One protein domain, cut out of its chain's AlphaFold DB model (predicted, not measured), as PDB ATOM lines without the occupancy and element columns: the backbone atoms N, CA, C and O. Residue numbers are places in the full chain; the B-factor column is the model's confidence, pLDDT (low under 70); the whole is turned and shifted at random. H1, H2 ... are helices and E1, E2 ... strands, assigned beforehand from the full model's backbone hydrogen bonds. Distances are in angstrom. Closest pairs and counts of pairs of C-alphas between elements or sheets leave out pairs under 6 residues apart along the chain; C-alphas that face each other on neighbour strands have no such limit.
ATOM      1  N   ASN A 250     272.466 171.746 264.117       91.81
ATOM      2  CA  ASN A 250     273.256 170.637 263.574       91.81
ATOM      3  C   ASN A 250     274.674 171.073 263.203       91.81
ATOM      4  O   ASN A 250     275.622 170.360 263.514       91.81
ATOM      5  N   ALA A 251     274.836 172.233 262.561       89.00
ATOM      6  CA  ALA A 251     276.150 172.701 262.126       89.00
ATOM      7  C   ALA A 251     277.070 173.007 263.315       89.00
ATOM      8  O   ALA A 251     278.263 172.718 263.258       89.00
ATOM      9  N   VAL A 252     276.510 173.546 264.399       91.00
ATOM     10  CA  VAL A 252     277.271 173.875 265.609       91.00
ATOM     11  C   VAL A 252     277.539 172.628 266.448       91.00
ATOM     12  O   VAL A 252     278.684 172.398 266.822       91.00
ATOM     13  N   ILE A 253     276.544 171.758 266.657       92.19
ATOM     14  CA  ILE A 253     276.725 170.483 267.367       92.19
ATOM     15  C   ILE A 253     277.748 169.590 266.660       92.19
ATOM     16  O   ILE A 253     278.559 168.949 267.324       92.19
ATOM     17  N   LEU A 254     277.768 169.559 265.326       90.88
ATOM     18  CA  LEU A 254     278.687 168.711 264.560       90.88
ATOM     19  C   LEU A 254     280.047 169.378 264.271       90.88
ATOM     20  O   LEU A 254     280.867 168.808 263.550       90.88
ATOM     21  N   GLN A 255     280.319 170.560 264.831       86.62
ATOM     22  CA  GLN A 255     281.591 171.257 264.650       86.62
ATOM     23  C   GLN A 255     282.722 170.564 265.437       86.62
ATOM     24  O   GLN A 255     282.881 170.769 266.638       86.62
ATOM     25  N   GLY A 256     283.533 169.746 264.763       79.31
ATOM     26  CA  GLY A 256     284.690 169.084 265.385       79.31
ATOM     27  C   GLY A 256     285.774 170.058 265.870       79.31
ATOM     28  O   GLY A 256     285.869 171.189 265.386       79.31
ATOM     29  N   GLY A 257     286.609 169.618 266.820       75.44
ATOM     30  CA  GLY A 257     287.739 170.406 267.330       75.44
ATOM     31  C   GLY A 257     287.376 171.469 268.373       75.44
ATOM     32  O   GLY A 257     288.240 172.240 268.784       75.44
ATOM     33  N   ARG A 258     286.112 171.511 268.818       82.19
ATOM     34  CA  ARG A 258     285.648 172.297 269.973       82.19
ATOM     35  C   ARG A 258     285.084 171.370 271.053       82.19
ATOM     36  O   ARG A 258     284.467 170.353 270.705       82.19
ATOM     37  N   PRO A 259     285.208 171.723 272.347       86.69
ATOM     38  CA  PRO A 259     284.500 171.015 273.407       86.69
ATOM     39  C   PRO A 259     283.013 170.881 273.058       86.69
ATOM     40  O   PRO A 259     282.387 171.817 272.564       86.69
ATOM     41  N   PHE A 260     282.450 169.683 273.236       88.50
ATOM     42  CA  PHE A 260     281.046 169.421 272.885       88.50
ATOM     43  C   PHE A 260     280.078 170.290 273.691       88.50
ATOM     44  O   PHE A 260     279.007 170.641 273.227       88.50
ATOM     45  N   GLU A 261     280.489 170.670 274.888       86.81
ATOM     46  CA  GLU A 261     279.675 171.357 275.882       86.81
ATOM     47  C   GLU A 261     279.487 172.822 275.493       86.81
ATOM     48  O   GLU A 261     278.352 173.267 275.387       86.81
ATOM     49  N   ASP A 262     280.566 173.497 275.091       88.06
ATOM     50  CA  ASP A 262     280.510 174.839 274.505       88.06
ATOM     51  C   ASP A 262     279.597 174.885 273.270       88.06
ATOM     52  O   ASP A 262     278.882 175.857 273.044       88.06
ATOM     53  N   ARG A 263     279.600 173.819 272.454       91.06
ATOM     54  CA  ARG A 263     278.711 173.718 271.286       91.06
ATOM     55  C   ARG A 263     277.247 173.613 271.694       91.06
ATOM     56  O   ARG A 263     276.403 174.194 271.018       91.06
ATOM     57  N   VAL A 264     276.947 172.870 272.761       91.06
ATOM     58  CA  VAL A 264     275.593 172.779 273.323       91.06
ATOM     59  C   VAL A 264     275.162 174.138 273.871       91.06
ATOM     60  O   VAL A 264     274.069 174.597 273.549       91.06
ATOM     61  N   ASP A 265     276.023 174.813 274.628       89.50
ATOM     62  CA  ASP A 265     275.719 176.126 275.199       89.50
ATOM     63  C   ASP A 265     275.443 177.170 274.107       89.50
ATOM     64  O   ASP A 265     274.453 177.899 274.192       89.50
ATOM     65  N   ASP A 266     276.240 177.179 273.033       89.75
ATOM     66  CA  ASP A 266     276.046 178.067 271.883       89.75
ATOM     67  C   ASP A 266     274.669 177.867 271.225       89.75
ATOM     68  O   ASP A 266     273.961 178.840 270.952       89.75
ATOM     69  N   VAL A 267     274.266 176.614 270.967       92.06
ATOM     70  CA  VAL A 267     272.984 176.336 270.292       92.06
ATOM     71  C   VAL A 267     271.794 176.610 271.198       92.06
ATOM     72  O   VAL A 267     270.791 177.152 270.736       92.06
ATOM     73  N   VAL A 268     271.914 176.301 272.490       92.25
ATOM     74  CA  VAL A 268     270.873 176.558 273.488       92.25
ATOM     75  C   VAL A 268     270.689 178.066 273.683       92.25
ATOM     76  O   VAL A 268     269.555 178.551 273.694       92.25
ATOM     77  N   ALA A 269     271.783 178.831 273.770       90.06
ATOM     78  CA  ALA A 269     271.742 180.288 273.875       90.06
ATOM     79  C   ALA A 269     271.167 180.938 272.607       90.06
ATOM     80  O   ALA A 269     270.336 181.846 272.702       90.06
ATOM     81  N   ALA A 270     271.557 180.459 271.423       89.56
ATOM     82  CA  ALA A 270     271.049 180.972 270.154       89.56
ATOM     83  C   ALA A 270     269.550 180.692 269.963       89.56
ATOM     84  O   ALA A 270     268.809 181.579 269.531       89.56
ATOM     85  N   TRP A 271     269.097 179.492 270.329       93.50
ATOM     86  CA  TRP A 271     267.685 179.112 270.319       93.50
ATOM     87  C   TRP A 271     266.856 179.978 271.277       93.50
ATOM     88  O   TRP A 271     265.823 180.536 270.895       93.50
ATOM     89  N   ALA A 272     267.346 180.181 272.503       89.94
ATOM     90  CA  ALA A 272     266.685 181.023 273.495       89.94
ATOM     91  C   ALA A 272     266.609 182.495 273.066       89.94
ATOM     92  O   ALA A 272     265.550 183.116 273.161       89.94
ATOM     93  N   GLY A 273     267.704 183.039 272.523       85.69
ATOM     94  CA  GLY A 273     267.774 184.418 272.033       85.69
ATOM     95  C   GLY A 273     266.850 184.714 270.846       85.69
ATOM     96  O   GLY A 273     266.623 185.879 270.528       85.69
ATOM     97  N   ARG A 274     266.295 183.679 270.202       82.75
ATOM     98  CA  ARG A 274     265.361 183.784 269.069       82.75
ATOM     99  C   ARG A 274     263.932 183.361 269.405       82.75
ATOM    100  O   ARG A 274     263.138 183.109 268.506       82.75
ATOM    101  N   GLY A 275     263.588 183.313 270.690       86.75
ATOM    102  CA  GLY A 275     262.217 183.041 271.122       86.75
ATOM    103  C   GLY A 275     261.824 181.567 271.066       86.75
ATOM    104  O   GLY A 275     260.634 181.276 271.009       86.75
ATOM    105  N   GLN A 276     262.800 180.648 271.095       90.94
ATOM    106  CA  GLN A 276     262.571 179.205 271.255       90.94
ATOM    107  C   GLN A 276     261.708 178.564 270.147       90.94
ATOM    108  O   GLN A 276     261.016 177.572 270.374       90.94
ATOM    109  N   GLY A 277     261.749 179.130 268.938       84.06
ATOM    110  CA  GLY A 277     261.084 178.585 267.754       84.06
ATOM    111  C   GLY A 277     261.779 177.339 267.177       84.06
ATOM    112  O   GLY A 277     262.743 176.839 267.753       84.06
ATOM    113  N   PRO A 278     261.317 176.830 266.022       84.19
ATOM    114  CA  PRO A 278     261.924 175.670 265.360       84.19
ATOM    115  C   PRO A 278     263.331 175.950 264.801       84.19
ATOM    116  O   PRO A 278     264.083 175.022 264.500       84.19
ATOM    117  N   ASP A 279     263.699 177.225 264.671       81.62
ATOM    118  CA  ASP A 279     265.041 177.651 264.292       81.62
ATOM    119  C   ASP A 279     266.072 177.083 265.276       81.62
ATOM    120  O   ASP A 279     265.818 177.021 266.472       81.62
ATOM    121  N   TRP A 280     267.258 176.697 264.797       89.19
ATOM    122  CA  TRP A 280     268.338 176.119 265.611       89.19
ATOM    123  C   TRP A 280     268.092 174.753 266.266       89.19
ATOM    124  O   TRP A 280     269.045 174.203 266.826       89.19
ATOM    125  N   LEU A 281     266.901 174.156 266.176       93.06
ATOM    126  CA  LEU A 281     266.697 172.789 266.662       93.06
ATOM    127  C   LEU A 281     267.578 171.793 265.896       93.06
ATOM    128  O   LEU A 281     267.915 171.995 264.721       93.06
ATOM    129  N   VAL A 282     267.991 170.731 266.591       93.25
ATOM    130  CA  VAL A 282     268.857 169.693 266.023       93.25
ATOM    131  C   VAL A 282     268.077 168.448 265.625       93.25
ATOM    132  O   VAL A 282     267.023 168.146 266.173       93.25
ATOM    133  N   SER A 283     268.624 167.691 264.679       91.44
ATOM    134  CA  SER A 283     268.034 166.453 264.167       91.44
ATOM    135  C   SER A 283     269.101 165.432 263.760       91.44
ATOM    136  O   SER A 283     270.299 165.731 263.693       91.44
ATOM    137  N   GLY A 284     268.671 164.194 263.496       89.56
ATOM    138  CA  GLY A 284     269.534 163.123 262.996       89.56
ATOM    139  C   GLY A 284     270.750 162.873 263.893       89.56
ATOM    140  O   GLY A 284     270.630 162.776 265.112       89.56
ATOM    141  N   THR A 285     271.944 162.791 263.298       89.25
ATOM    142  CA  THR A 285     273.185 162.515 264.042       89.25
ATOM    143  C   THR A 285     273.491 163.572 265.105       89.25
ATOM    144  O   THR A 285     273.995 163.206 266.159       89.25
ATOM    145  N   ALA A 286     273.167 164.850 264.874       92.56
ATOM    146  CA  ALA A 286     273.383 165.911 265.860       92.56
ATOM    147  C   ALA A 286     272.492 165.720 267.096       92.56
ATOM    148  O   ALA A 286     272.967 165.816 268.225       92.56
ATOM    149  N   PHE A 287     271.219 165.376 266.880       93.00
ATOM    150  CA  PHE A 287     270.324 165.041 267.984       93.00
ATOM    151  C   PHE A 287     270.764 163.762 268.705       93.00
ATOM    152  O   PHE A 287     270.779 163.743 269.928       93.00
ATOM    153  N   LEU A 288     271.193 162.721 267.980       90.69
ATOM    154  CA  LEU A 288     271.719 161.492 268.586       90.69
ATOM    155  C   LEU A 288     272.868 161.785 269.558       90.69
ATOM    156  O   LEU A 288     272.826 161.340 270.701       90.69
ATOM    157  N   VAL A 289     273.887 162.537 269.124       90.88
ATOM    158  CA  VAL A 289     275.041 162.842 269.986       90.88
ATOM    159  C   VAL A 289     274.656 163.739 271.157       90.88
ATOM    160  O   VAL A 289     275.130 163.503 272.265       90.88
ATOM    161  N   LEU A 290     273.761 164.712 270.943       91.69
ATOM    162  CA  LEU A 290     273.213 165.558 272.006       91.69
ATOM    163  C   LEU A 290     272.458 164.721 273.043       91.69
ATOM    164  O   LEU A 290     272.655 164.903 274.239       91.69
ATOM    165  N   TYR A 291     271.619 163.793 272.592       89.94
ATOM    166  CA  TYR A 291     270.794 162.959 273.454       89.94
ATOM    167  C   TYR A 291     271.628 161.945 274.246       89.94
ATOM    168  O   TYR A 291     271.434 161.790 275.447       89.94
ATOM    169  N   LEU A 292     272.607 161.295 273.610       87.44
ATOM    170  CA  LEU A 292     273.531 160.390 274.303       87.44
ATOM    171  C   LEU A 292     274.412 161.140 275.308       87.44
ATOM    172  O   LEU A 292     274.627 160.666 276.421       87.44
ATOM    173  N   TRP A 293     274.877 162.341 274.951       86.69
ATOM    174  CA  TRP A 293     275.562 163.232 275.887       86.69
ATOM    175  C   TRP A 293     274.668 163.624 277.070       86.69
ATOM    176  O   TRP A 293     275.133 163.617 278.208       86.69
ATOM    177  N   TRP A 294     273.392 163.925 276.810       84.38
ATOM    178  CA  TRP A 294     272.392 164.275 277.822       84.38
ATOM    179  C   TRP A 294     272.102 163.122 278.795       84.38
ATOM    180  O   TRP A 294     271.850 163.352 279.979       84.38
ATOM    181  N   LEU A 295     272.148 161.878 278.310       78.50
ATOM    182  CA  LEU A 295     271.938 160.678 279.121       78.50
ATOM    183  C   LEU A 295     273.137 160.292 279.997       78.50
ATOM    184  O   LEU A 295     272.959 159.503 280.928       78.50
ATOM    185  N   ASP A 296     274.334 160.840 279.757       75.44
ATOM    186  CA  ASP A 296     275.482 160.625 280.640       75.44
ATOM    187  C   ASP A 296     275.204 161.288 282.004       75.44
ATOM    188  O   ASP A 296     275.232 162.513 282.162       75.44
ATOM    189  N   GLY A 297     274.877 160.452 282.997       55.03
ATOM    190  CA  GLY A 297     274.188 160.807 284.244       55.03
ATOM    191  C   GLY A 297     274.853 161.851 285.148       55.03
ATOM    192  O   GLY A 297     274.251 162.246 286.135       55.03
ATOM    193  N   ARG A 298     276.048 162.350 284.817       59.94
ATOM    194  CA  ARG A 298     276.669 163.481 285.529       59.94
ATOM    195  C   ARG A 298     276.025 164.832 285.203       59.94
ATOM    196  O   ARG A 298     276.265 165.782 285.927       59.94
ATOM    197  N   ARG A 299     275.243 164.940 284.118       59.09
ATOM    198  CA  ARG A 299     274.698 166.230 283.644       59.09
ATOM    199  C   ARG A 299     273.191 166.358 283.678       59.09
ATOM    200  O   ARG A 299     272.694 167.474 283.630       59.09
ATOM    201  N   ARG A 300     272.455 165.256 283.803       54.62
ATOM    202  CA  ARG A 300     270.989 165.299 283.853       54.62
ATOM    203  C   ARG A 300     270.460 166.090 285.059       54.62
ATOM    204  O   ARG A 300     269.423 166.733 284.934       54.62
ATOM    205  N   ASP A 301     271.202 166.077 286.167       54.12
ATOM    206  CA  ASP A 301     270.842 166.773 287.410       54.12
ATOM    207  C   ASP A 301     271.458 168.186 287.520       54.12
ATOM    208  O   ASP A 301     270.950 169.019 288.266       54.12
ATOM    209  N   GLU A 302     272.513 168.482 286.749       58.84
ATOM    210  CA  GLU A 302     273.210 169.786 286.730       58.84
ATOM    211  C   GLU A 302     272.809 170.680 285.544       58.84
ATOM    212  O   GLU A 302     273.093 171.879 285.535       58.84
ATOM    213  N   ALA A 303     272.163 170.120 284.519       60.12
ATOM    214  CA  ALA A 303     271.813 170.867 283.324       60.12
ATOM    215  C   ALA A 303     270.752 171.936 283.604       60.12
ATOM    216  O   ALA A 303     269.701 171.680 284.197       60.12
ATOM    217  N   ALA A 304     271.006 173.141 283.091       70.00
ATOM    218  CA  ALA A 304     270.078 174.254 283.200       70.00
ATOM    219  C   ALA A 304     268.707 173.901 282.576       70.00
ATOM    220  O   ALA A 304     268.663 173.249 281.526       70.00
ATOM    221  N   PRO A 305     267.583 174.394 283.138       84.25
ATOM    222  CA  PRO A 305     266.233 174.160 282.606       84.25
ATOM    223  C   PRO A 305     266.085 174.443 281.103       84.25
ATOM    224  O   PRO A 305     265.306 173.792 280.412       84.25
ATOM    225  N   LEU A 306     266.873 175.388 280.586       86.44
ATOM    226  CA  LEU A 306     266.881 175.775 279.181       86.44
ATOM    227  C   LEU A 306     267.461 174.690 278.255       86.44
ATOM    228  O   LEU A 306     266.925 174.465 277.174       86.44
ATOM    229  N   ALA A 307     268.510 173.981 278.684       88.44
ATOM    230  CA  ALA A 307     269.096 172.884 277.913       88.44
ATOM    231  C   ALA A 307     268.137 171.688 277.839       88.44
ATOM    232  O   ALA A 307     267.981 171.077 276.785       88.44
ATOM    233  N   ARG A 308     267.418 171.411 278.936       88.88
ATOM    234  CA  ARG A 308     266.352 170.403 278.952       88.88
ATOM    235  C   ARG A 308     265.255 170.729 277.939       88.88
ATOM    236  O   ARG A 308     264.913 169.878 277.123       88.88
ATOM    237  N   ALA A 309     264.748 171.961 277.974       91.25
ATOM    238  CA  ALA A 309     263.718 172.415 277.045       91.25
ATOM    239  C   ALA A 309     264.183 172.319 275.582       91.25
ATOM    240  O   ALA A 309     263.405 171.931 274.718       91.25
ATOM    241  N   TYR A 310     265.459 172.604 275.309       93.19
ATOM    242  CA  TYR A 310     266.036 172.482 273.968       93.19
ATOM    243  C   TYR A 310     266.093 171.030 273.468       93.19
ATOM    244  O   TYR A 310     265.755 170.759 272.312       93.19
ATOM    245  N   VAL A 311     266.500 170.085 274.327       92.69
ATOM    246  CA  VAL A 311     266.525 168.650 273.991       92.69
ATOM    247  C   VAL A 311     265.107 168.143 273.721       92.69
ATOM    248  O   VAL A 311     264.886 167.473 272.715       92.69
ATOM    249  N   GLU A 312     264.144 168.494 274.579       92.12
ATOM    250  CA  GLU A 312     262.732 168.126 274.410       92.12
ATOM    251  C   GLU A 312     262.149 168.724 273.116       92.12
ATOM    252  O   GLU A 312     261.563 167.999 272.313       92.12
ATOM    253  N   ALA A 313     262.392 170.009 272.839       93.50
ATOM    254  CA  ALA A 313     261.936 170.659 271.609       93.50
ATOM    255  C   ALA A 313     262.544 170.027 270.345       93.50
ATOM    256  O   ALA A 313     261.839 169.808 269.360       93.50
ATOM    257  N   SER A 314     263.837 169.690 270.378       93.94
ATOM    258  CA  SER A 314     264.515 169.023 269.258       93.94
ATOM    259  C   SER A 314     263.956 167.617 269.011       93.94
ATOM    260  O   SER A 314     263.741 167.238 267.860       93.94
ATOM    261  N   TYR A 315     263.662 166.871 270.081       93.44
ATOM    262  CA  TYR A 315     263.046 165.543 270.008       93.44
ATOM    263  C   TYR A 315     261.654 165.589 269.365       93.44
ATOM    264  O   TYR A 315     261.372 164.835 268.433       93.44
ATOM    265  N   GLU A 316     260.791 166.500 269.816       92.50
ATOM    266  CA  GLU A 316     259.443 166.649 269.256       92.50
ATOM    267  C   GLU A 316     259.492 167.117 267.796       92.50
ATOM    268  O   GLU A 316     258.817 166.555 266.932       92.50
ATOM    269  N   SER A 317     260.362 168.084 267.477       90.12
ATOM    270  CA  SER A 317     260.491 168.618 266.117       90.12
ATOM    271  C   SER A 317     260.943 167.581 265.090       90.12
ATOM    272  O   SER A 317     260.641 167.745 263.908       90.12
ATOM    273  N   MET A 318     261.674 166.538 265.494       88.88
ATOM    274  CA  MET A 318     262.085 165.476 264.574       88.88
ATOM    275  C   MET A 318     261.032 164.376 264.396       88.88
ATOM    276  O   MET A 318     261.293 163.429 263.665       88.88
ATOM    277  N   GLY A 319     259.852 164.481 265.012       86.38
ATOM    278  CA  GLY A 319     258.804 163.452 264.957       86.38
ATOM    279  C   GLY A 319     258.821 162.484 266.145       86.38
ATOM    280  O   GLY A 319     258.187 161.429 266.095       86.38
ATOM    281  N   GLY A 320     259.541 162.830 267.218       89.44
ATOM    282  CA  GLY A 320     259.494 162.129 268.495       89.44
ATOM    283  C   GLY A 320     259.883 160.652 268.405       89.44
ATOM    284  O   GLY A 320     260.936 160.287 267.876       89.44
ATOM    285  N   ARG A 321     259.027 159.789 268.967       89.00
ATOM    286  CA  ARG A 321     259.317 158.361 269.191       89.00
ATOM    287  C   ARG A 321     259.574 157.590 267.900       89.00
ATOM    288  O   ARG A 321     260.467 156.743 267.884       89.00
ATOM    289  N   ASP A 322     258.801 157.854 266.854       85.94
ATOM    290  CA  ASP A 322     258.852 157.060 265.625       85.94
ATOM    291  C   ASP A 322     260.180 157.296 264.897       85.94
ATOM    292  O   ASP A 322     260.928 156.349 264.640       85.94
ATOM    293  N   THR A 323     260.551 158.563 264.700       85.56
ATOM    294  CA  THR A 323     261.836 158.940 264.095       85.56
ATOM    295  C   THR A 323     263.025 158.536 264.965       85.56
ATOM    296  O   THR A 323     264.070 158.129 264.452       85.56
ATOM    297  N   TRP A 324     262.891 158.615 266.292       87.12
ATOM    298  CA  TRP A 324     263.919 158.133 267.216       87.12
ATOM    299  C   TRP A 324     264.168 156.627 267.057       87.12
ATOM    300  O   TRP A 324     265.316 156.194 266.947       87.12
ATOM    301  N   THR A 325     263.097 155.837 266.972       87.69
ATOM    302  CA  THR A 325     263.169 154.381 266.782       87.69
ATOM    303  C   THR A 325     263.804 154.029 265.434       87.69
ATOM    304  O   THR A 325     264.676 153.162 265.357       87.69
ATOM    305  N   GLU A 326     263.427 154.730 264.361       87.31
ATOM    306  CA  GLU A 326     264.046 154.556 263.042       87.31
ATOM    307  C   GLU A 326     265.552 154.855 263.080       87.31
ATOM    308  O   GLU A 326     266.369 154.089 262.554       87.31
ATOM    309  N   MET A 327     265.944 155.929 263.768       88.12
ATOM    310  CA  MET A 327     267.345 156.309 263.915       88.12
ATOM    311  C   MET A 327     268.160 155.258 264.678       88.12
ATOM    312  O   MET A 327     269.291 154.975 264.285       88.12
ATOM    313  N   GLN A 328     267.599 154.657 265.727       87.50
ATOM    314  CA  GLN A 328     268.245 153.593 266.502       87.50
ATOM    315  C   GLN A 328     268.479 152.317 265.675       87.50
ATOM    316  O   GLN A 328     269.532 151.681 265.787       87.50
ATOM    317  N   HIS A 329     267.541 151.973 264.788       90.62
ATOM    318  CA  HIS A 329     267.650 150.810 263.903       90.62
ATOM    319  C   HIS A 329     268.557 151.030 262.684       90.62
ATOM    320  O   HIS A 329     268.960 150.057 262.030       90.62
ATOM    321  N   ARG A 330     268.909 152.284 262.368       91.19
ATOM    322  CA  ARG A 330     269.830 152.612 261.275       91.19
ATOM    323  C   ARG A 330     271.162 151.892 261.465       91.19
ATOM    324  O   ARG A 330     271.685 151.785 262.570       91.19
ATOM    325  N   ARG A 331     271.747 151.427 260.360       92.31
ATOM    326  CA  ARG A 331     273.065 150.786 260.360       92.31
ATOM    327  C   ARG A 331     274.176 151.781 260.026       92.31
ATOM    328  O   ARG A 331     274.049 152.574 259.094       92.31
ATOM    329  N   VAL A 332     275.282 151.707 260.759       90.62
ATOM    330  CA  VAL A 332     276.489 152.532 260.594       90.62
ATOM    331  C   VAL A 332     277.737 151.652 260.614       90.62
ATOM    332  O   VAL A 332     277.698 150.534 261.127       90.62
ATOM    333  N   ARG A 333     278.837 152.109 260.005       92.12
ATOM    334  CA  ARG A 333     280.111 151.370 259.998       92.12
ATOM    335  C   ARG A 333     280.980 151.787 261.182       92.12
ATOM    336  O   ARG A 333     281.180 152.977 261.410       92.12
ATOM    337  N   CYS A 334     281.516 150.802 261.892       89.81
ATOM    338  CA  CYS A 334     282.479 150.987 262.965       89.81
ATOM    339  C   CYS A 334     283.823 151.448 262.392       89.81
ATOM    340  O   CYS A 334     284.365 150.826 261.480       89.81
ATOM    341  N   ALA A 335     284.396 152.506 262.963       88.44
ATOM    342  CA  ALA A 335     285.693 153.027 262.550       88.44
ATOM    343  C   ALA A 335     286.873 152.112 262.921       88.44
ATOM    344  O   ALA A 335     287.959 152.285 262.377       88.44
ATOM    345  N   CYS A 336     286.680 151.162 263.836       85.31
ATOM    346  CA  CYS A 336     287.764 150.342 264.381       85.31
ATOM    347  C   CYS A 336     287.944 149.024 263.632       85.31
ATOM    348  O   CYS A 336     289.074 148.599 263.419       85.31
ATOM    349  N   HIS A 337     286.846 148.414 263.180       85.38
ATOM    350  CA  HIS A 337     286.873 147.123 262.483       85.38
ATOM    351  C   HIS A 337     286.207 147.168 261.096       85.38
ATOM    352  O   HIS A 337     286.232 146.181 260.375       85.38
ATOM    353  N   GLY A 338     285.579 148.286 260.708       86.38
ATOM    354  CA  GLY A 338     284.873 148.432 259.424       86.38
ATOM    355  C   GLY A 338     283.484 147.781 259.366       86.38
ATOM    356  O   GLY A 338     282.720 148.059 258.441       86.38
ATOM    357  N   GLU A 339     283.141 146.970 260.369       90.31
ATOM    358  CA  GLU A 339     281.880 146.232 260.457       90.31
ATOM    359  C   GLU A 339     280.651 147.127 260.625       90.31
ATOM    360  O   GLU A 339     280.714 148.222 261.187       90.31
ATOM    361  N   SER A 340     279.504 146.641 260.148       92.50
ATOM    362  CA  SER A 340     278.238 147.371 260.210       92.50
ATOM    363  C   SER A 340     277.423 146.989 261.451       92.50
ATOM    364  O   SER A 340     277.095 145.820 261.653       92.50
ATOM    365  N   TRP A 341     277.017 147.989 262.231       91.25
ATOM    366  CA  TRP A 341     276.248 147.844 263.471       91.25
ATOM    367  C   TRP A 341     275.001 148.717 263.433       91.25
ATOM    368  O   TRP A 341     274.983 149.734 262.740       91.25
ATOM    369  N   ARG A 342     273.950 148.331 264.161       90.56
ATOM    370  CA  ARG A 342     272.833 149.252 264.417       90.56
ATOM    371  C   ARG A 342     273.298 150.357 265.362       90.56
ATOM    372  O   ARG A 342     274.125 150.082 266.227       90.56
ATOM    373  N   VAL A 343     272.760 151.563 265.205       89.88
ATOM    374  CA  VAL A 343     273.086 152.724 266.049       89.88
ATOM    375  C   VAL A 343     272.857 152.421 267.531       89.88
ATOM    376  O   VAL A 343     273.686 152.792 268.346       89.88
ATOM    377  N   GLU A 344     271.805 151.678 267.874       89.38
ATOM    378  CA  GLU A 344     271.526 151.242 269.255       89.38
ATOM    379  C   GLU A 344     272.587 150.304 269.873       89.38
ATOM    380  O   GLU A 344     272.569 150.076 271.075       89.38
ATOM    381  N   ASN A 345     273.492 149.735 269.064       89.12
ATOM    382  CA  ASN A 345     274.492 148.745 269.483       89.12
ATOM    383  C   ASN A 345     275.936 149.231 269.249       89.12
ATOM    384  O   ASN A 345     276.851 148.419 269.076       89.12
ATOM    385  N   ILE A 346     276.155 150.540 269.145       89.62
ATOM    386  CA  ILE A 346     277.471 151.113 268.859       89.62
ATOM    387  C   ILE A 346     277.618 152.480 269.524       89.62
ATOM    388  O   ILE A 346     276.661 153.239 269.620       89.62
ATOM    389  N   ASN A 347     278.837 152.823 269.929       89.69
ATOM    390  CA  ASN A 347     279.126 154.109 270.542       89.69
ATOM    391  C   ASN A 347     279.528 155.155 269.489       89.69
ATOM    392  O   ASN A 347     279.910 154.818 268.366       89.69
ATOM    393  N   ILE A 348     279.519 156.434 269.855       91.12
ATOM    394  CA  ILE A 348     279.973 157.563 269.037       91.12
ATOM    395  C   ILE A 348     280.899 158.486 269.837       91.12
ATOM    396  O   ILE A 348     280.661 158.788 271.004       91.12
ATOM    397  N   CYS A 349     281.979 158.949 269.207       89.62
ATOM    398  CA  CYS A 349     282.864 159.953 269.797       89.62
ATOM    399  C   CYS A 349     282.279 161.366 269.641       89.62
ATOM    400  O   CYS A 349     281.977 161.778 268.525       89.62
ATOM    401  N   LEU A 350     282.192 162.145 270.721       89.25
ATOM    402  CA  LEU A 350     281.651 163.514 270.697       89.25
ATOM    403  C   LEU A 350     282.537 164.538 269.964       89.25
ATOM    404  O   LEU A 350     282.075 165.631 269.634       89.25
ATOM    405  N   ASP A 351     283.806 164.214 269.721       85.75
ATOM    406  CA  ASP A 351     284.752 165.121 269.068       85.75
ATOM    407  C   ASP A 351     284.881 164.819 267.568       85.75
ATOM    408  O   ASP A 351     284.468 165.617 266.730       85.75
ATOM    409  N   CYS A 352     285.352 163.618 267.208       88.00
ATOM    410  CA  CYS A 352     285.508 163.239 265.800       88.00
ATOM    411  C   CYS A 352     284.253 162.627 265.155       88.00
ATOM    412  O   CYS A 352     284.290 162.313 263.964       88.00
ATOM    413  N   LEU A 353     283.168 162.423 265.916       89.19
ATOM    414  CA  LEU A 353     281.861 161.928 265.444       89.19
ATOM    415  C   LEU A 353     281.907 160.558 264.752       89.19
ATOM    416  O   LEU A 353     280.992 160.176 264.021       89.19
ATOM    417  N   ARG A 354     282.978 159.792 264.983       89.81
ATOM    418  CA  ARG A 354     283.128 158.431 264.463       89.81
ATOM    419  C   ARG A 354     282.426 157.433 265.373       89.81
ATOM    420  O   ARG A 354     282.565 157.500 266.594       89.81
ATOM    421  N   TYR A 355     281.740 156.477 264.752       91.81
ATOM    422  CA  TYR A 355     281.146 155.342 265.447       91.81
ATOM    423  C   TYR A 355     282.208 154.305 265.812       91.81
ATOM    424  O   TYR A 355     283.081 153.984 265.002       91.81
ATOM    425  N   GLN A 356     282.121 153.768 267.019       90.00
ATOM    426  CA  GLN A 356     283.076 152.835 267.602       90.00
ATOM    427  C   GLN A 356     282.334 151.717 268.330       90.00
ATOM    428  O   GLN A 356     281.425 151.979 269.110       90.00
ATOM    429  N   CYS A 357     282.695 150.463 268.053       86.62
ATOM    430  CA  CYS A 357     282.054 149.306 268.678       86.62
ATOM    431  C   CYS A 357     282.269 149.287 270.195       86.62
ATOM    432  O   CYS A 357     283.284 149.769 270.703       86.62
ATOM    433  N   ILE A 358     281.317 148.676 270.900       83.62
ATOM    434  CA  ILE A 358     281.324 148.538 272.363       83.62
ATOM    435  C   ILE A 358     282.551 147.748 272.854       83.62
ATOM    436  O   ILE A 358     283.054 148.009 273.944       83.62
ATOM    437  N   ASP A 359     283.104 146.871 272.012       79.81
ATOM    438  CA  ASP A 359     284.273 146.034 272.319       79.81
ATOM    439  C   ASP A 359     285.556 146.816 272.656       79.81
ATOM    440  O   ASP A 359     286.519 146.239 273.153       79.81
ATOM    441  N   ILE A 360     285.601 148.130 272.411       73.19
ATOM    442  CA  ILE A 360     286.798 148.956 272.650       73.19
ATOM    443  C   ILE A 360     287.044 149.223 274.143       73.19
ATOM    444  O   ILE A 360     288.119 149.694 274.502       73.19
ATOM    445  N   GLY A 361     286.105 148.893 275.036       62.16
ATOM    446  CA  GLY A 361     286.312 148.863 276.495       62.16
ATOM    447  C   GLY A 361     286.666 150.200 277.176       62.16
ATOM    448  O   GLY A 361     286.726 150.259 278.403       62.16
ATOM    449  N   GLY A 362     286.885 151.277 276.413       71.56
ATOM    450  CA  GLY A 362     287.291 152.603 276.880       71.56
ATOM    451  C   GLY A 362     286.198 153.664 276.727       71.56
ATOM    452  O   GLY A 362     285.319 153.557 275.876       71.56
ATOM    453  N   ARG A 363     286.272 154.724 277.548       79.88
ATOM    454  CA  ARG A 363     285.396 155.916 277.454       79.88
ATOM    455  C   ARG A 363     285.962 157.015 276.547       79.88
ATOM    456  O   ARG A 363     285.332 158.056 276.383       79.88
ATOM    457  N   GLU A 364     287.145 156.798 275.982       85.56
ATOM    458  CA  GLU A 364     287.872 157.755 275.152       85.56
ATOM    459  C   GLU A 364     288.190 157.141 273.791       85.56
ATOM    460  O   GLU A 364     288.544 155.969 273.666       85.56
ATOM    461  N   CYS A 365     288.053 157.954 272.754       86.19
ATOM    462  CA  CYS A 365     288.291 157.582 271.375       86.19
ATOM    463  C   CYS A 365     289.789 157.458 271.118       86.19
ATOM    464  O   CYS A 365     290.500 158.458 271.114       86.19
ATOM    465  N   ALA A 366     290.260 156.260 270.777       81.75
ATOM    466  CA  ALA A 366     291.672 156.031 270.460       81.75
ATOM    467  C   ALA A 366     292.210 156.901 269.300       81.75
ATOM    468  O   ALA A 366     293.412 157.117 269.198       81.75
ATOM    469  N   ALA A 367     291.336 157.407 268.418       81.75
ATOM    470  CA  ALA A 367     291.739 158.204 267.260       81.75
ATOM    471  C   ALA A 367     291.952 159.696 267.567       81.75
ATOM    472  O   ALA A 367     292.707 160.347 266.850       81.75
ATOM    473  N   CYS A 368     291.264 160.257 268.567       85.75
ATOM    474  CA  CYS A 368     291.320 161.700 268.849       85.75
ATOM    475  C   CYS A 368     291.290 162.064 270.344       85.75
ATOM    476  O   CYS A 368     291.245 163.239 270.675       85.75
ATOM    477  N   GLY A 369     291.264 161.081 271.248       84.88
ATOM    478  CA  GLY A 369     291.120 161.276 272.697       84.88
ATOM    479  C   GLY A 369     289.735 161.757 273.151       84.88
ATOM    480  O   GLY A 369     289.503 161.923 274.341       84.88
ATOM    481  N   GLY A 370     288.794 161.984 272.231       85.69
ATOM    482  CA  GLY A 370     287.472 162.520 272.559       85.69
ATOM    483  C   GLY A 370     286.582 161.519 273.299       85.69
ATOM    484  O   GLY A 370     286.641 160.318 273.041       85.69
ATOM    485  N   ARG A 371     285.699 162.012 274.174       87.19
ATOM    486  CA  ARG A 371     284.759 161.173 274.935       87.19
ATOM    487  C   ARG A 371     283.841 160.366 274.012       87.19
ATOM    488  O   ARG A 371     283.285 160.901 273.053       87.19
ATOM    489  N   ILE A 372     283.672 159.095 274.343       88.38
ATOM    490  CA  ILE A 372     282.741 158.167 273.710       88.38
ATOM    491  C   ILE A 372     281.447 158.131 274.529       88.38
ATOM    492  O   ILE A 372     281.490 157.988 275.751       88.38
ATOM    493  N   VAL A 373     280.312 158.236 273.844       86.88
ATOM    494  CA  VAL A 373     278.968 158.050 274.405       86.88
ATOM    495  C   VAL A 373     278.227 157.000 273.582       86.88
ATOM    496  O   VAL A 373     278.460 156.901 272.378       86.88
ATOM    497  N   GLY A 374     277.371 156.198 274.201       79.31
ATOM    498  CA  GLY A 374     276.672 155.103 273.533       79.31
ATOM    499  C   GLY A 374     275.604 154.495 274.408       79.31
ATOM    500  O   GLY A 374     275.804 154.511 275.646       79.31
TER     501      GLY A 374
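This is residues 250 to 374 of the 374 residues of an uncharacterized protein of Streptomyces sp. NEAU-sy36 (UniProt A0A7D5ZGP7). Two lobes sit side by side and come closest where H3 approaches E3: one of helices, with the hairpin H3 and H4 crossed by H2 and the short H1 packing on H2 and H3, and a smaller one of two strand hairpins, E1 with E2 and E3 with E4. H5 leads from the helical lobe to the strands, and in the tail, residues 358 to 374, residues 372 to 373 fold back to pair with E3. The printed part has 125 residues, with five named helices followed by four named strands; it is mostly helix, and each of its two sheets is an antiparallel pair. The whole is compact, with a radius of gyration of the C-alphas of 14.4 A and spans of 44 by 30 by 26 A.

H1, residues 250 to 253, touches H2, residues 260 to 273; their closest C-alphas, those of Ile 253 and Arg 263, are 5.5 A apart. H1 also touches residues 286 to 290 of H3, residues 284 to 295, closest at the C-alphas of Asn 250 and Ala 286, 5.3 A. H2 touches H4, residues 305 to 317, with residues 306 to 310 of H4 alone; the closest C-alphas are those of Val 268 and Ala 307, 6.0 A, and the lines are about perpendicular at 83 degrees. H3 and H4 form a helical hairpin and run opposite ways at 38 degrees, only just a steep tilt; the closest C-alphas, those of Tyr 291 and Val 311, are 7.1 A apart. H5, residues 320 to 329, is close to but not clearly touching H3, with the C-alphas of Gly 284 and Met 327 closest at 7.2 A. Strands E1, residues 331 to 333, and E2, residues 340 to 342, form an antiparallel hairpin, with N 332 and O 341 2.8 A apart, within hydrogen-bond range. E3, residues 346 to 349, and E4, residues 355 to 357, form another, with N 347 and O 356 2.8 A apart. Residues 372 to 373 pair antiparallel with residues 348 to 349 of E3. The closest C-alphas of H3 and E3, those of Val 289 and Ile 348, are 7.3 A apart. Every O i to N i+4 pair is within hydrogen-bond range in H2, H3, H4 and H5; H1 is too short for such a pair.

H1 begins at C-alpha 250, (273.256, 170.637, 263.574). From first to last C-alpha H2 measures 20.0 A, H3 16.5 A, H4 18.3 A and H5 14.7 A. E3 is the longest strand, 10.4 A, and E4 ends at C-alpha 357, (282.054, 149.306, 268.678).

The C-alphas of Gly 275 and His 337, the two farthest apart, are 44.4 A from each other. The printed part has no cut and no long link between named elements. The mean pLDDT of the printed part is 85.9; residues 297 to 303 and residue 361 are under 70.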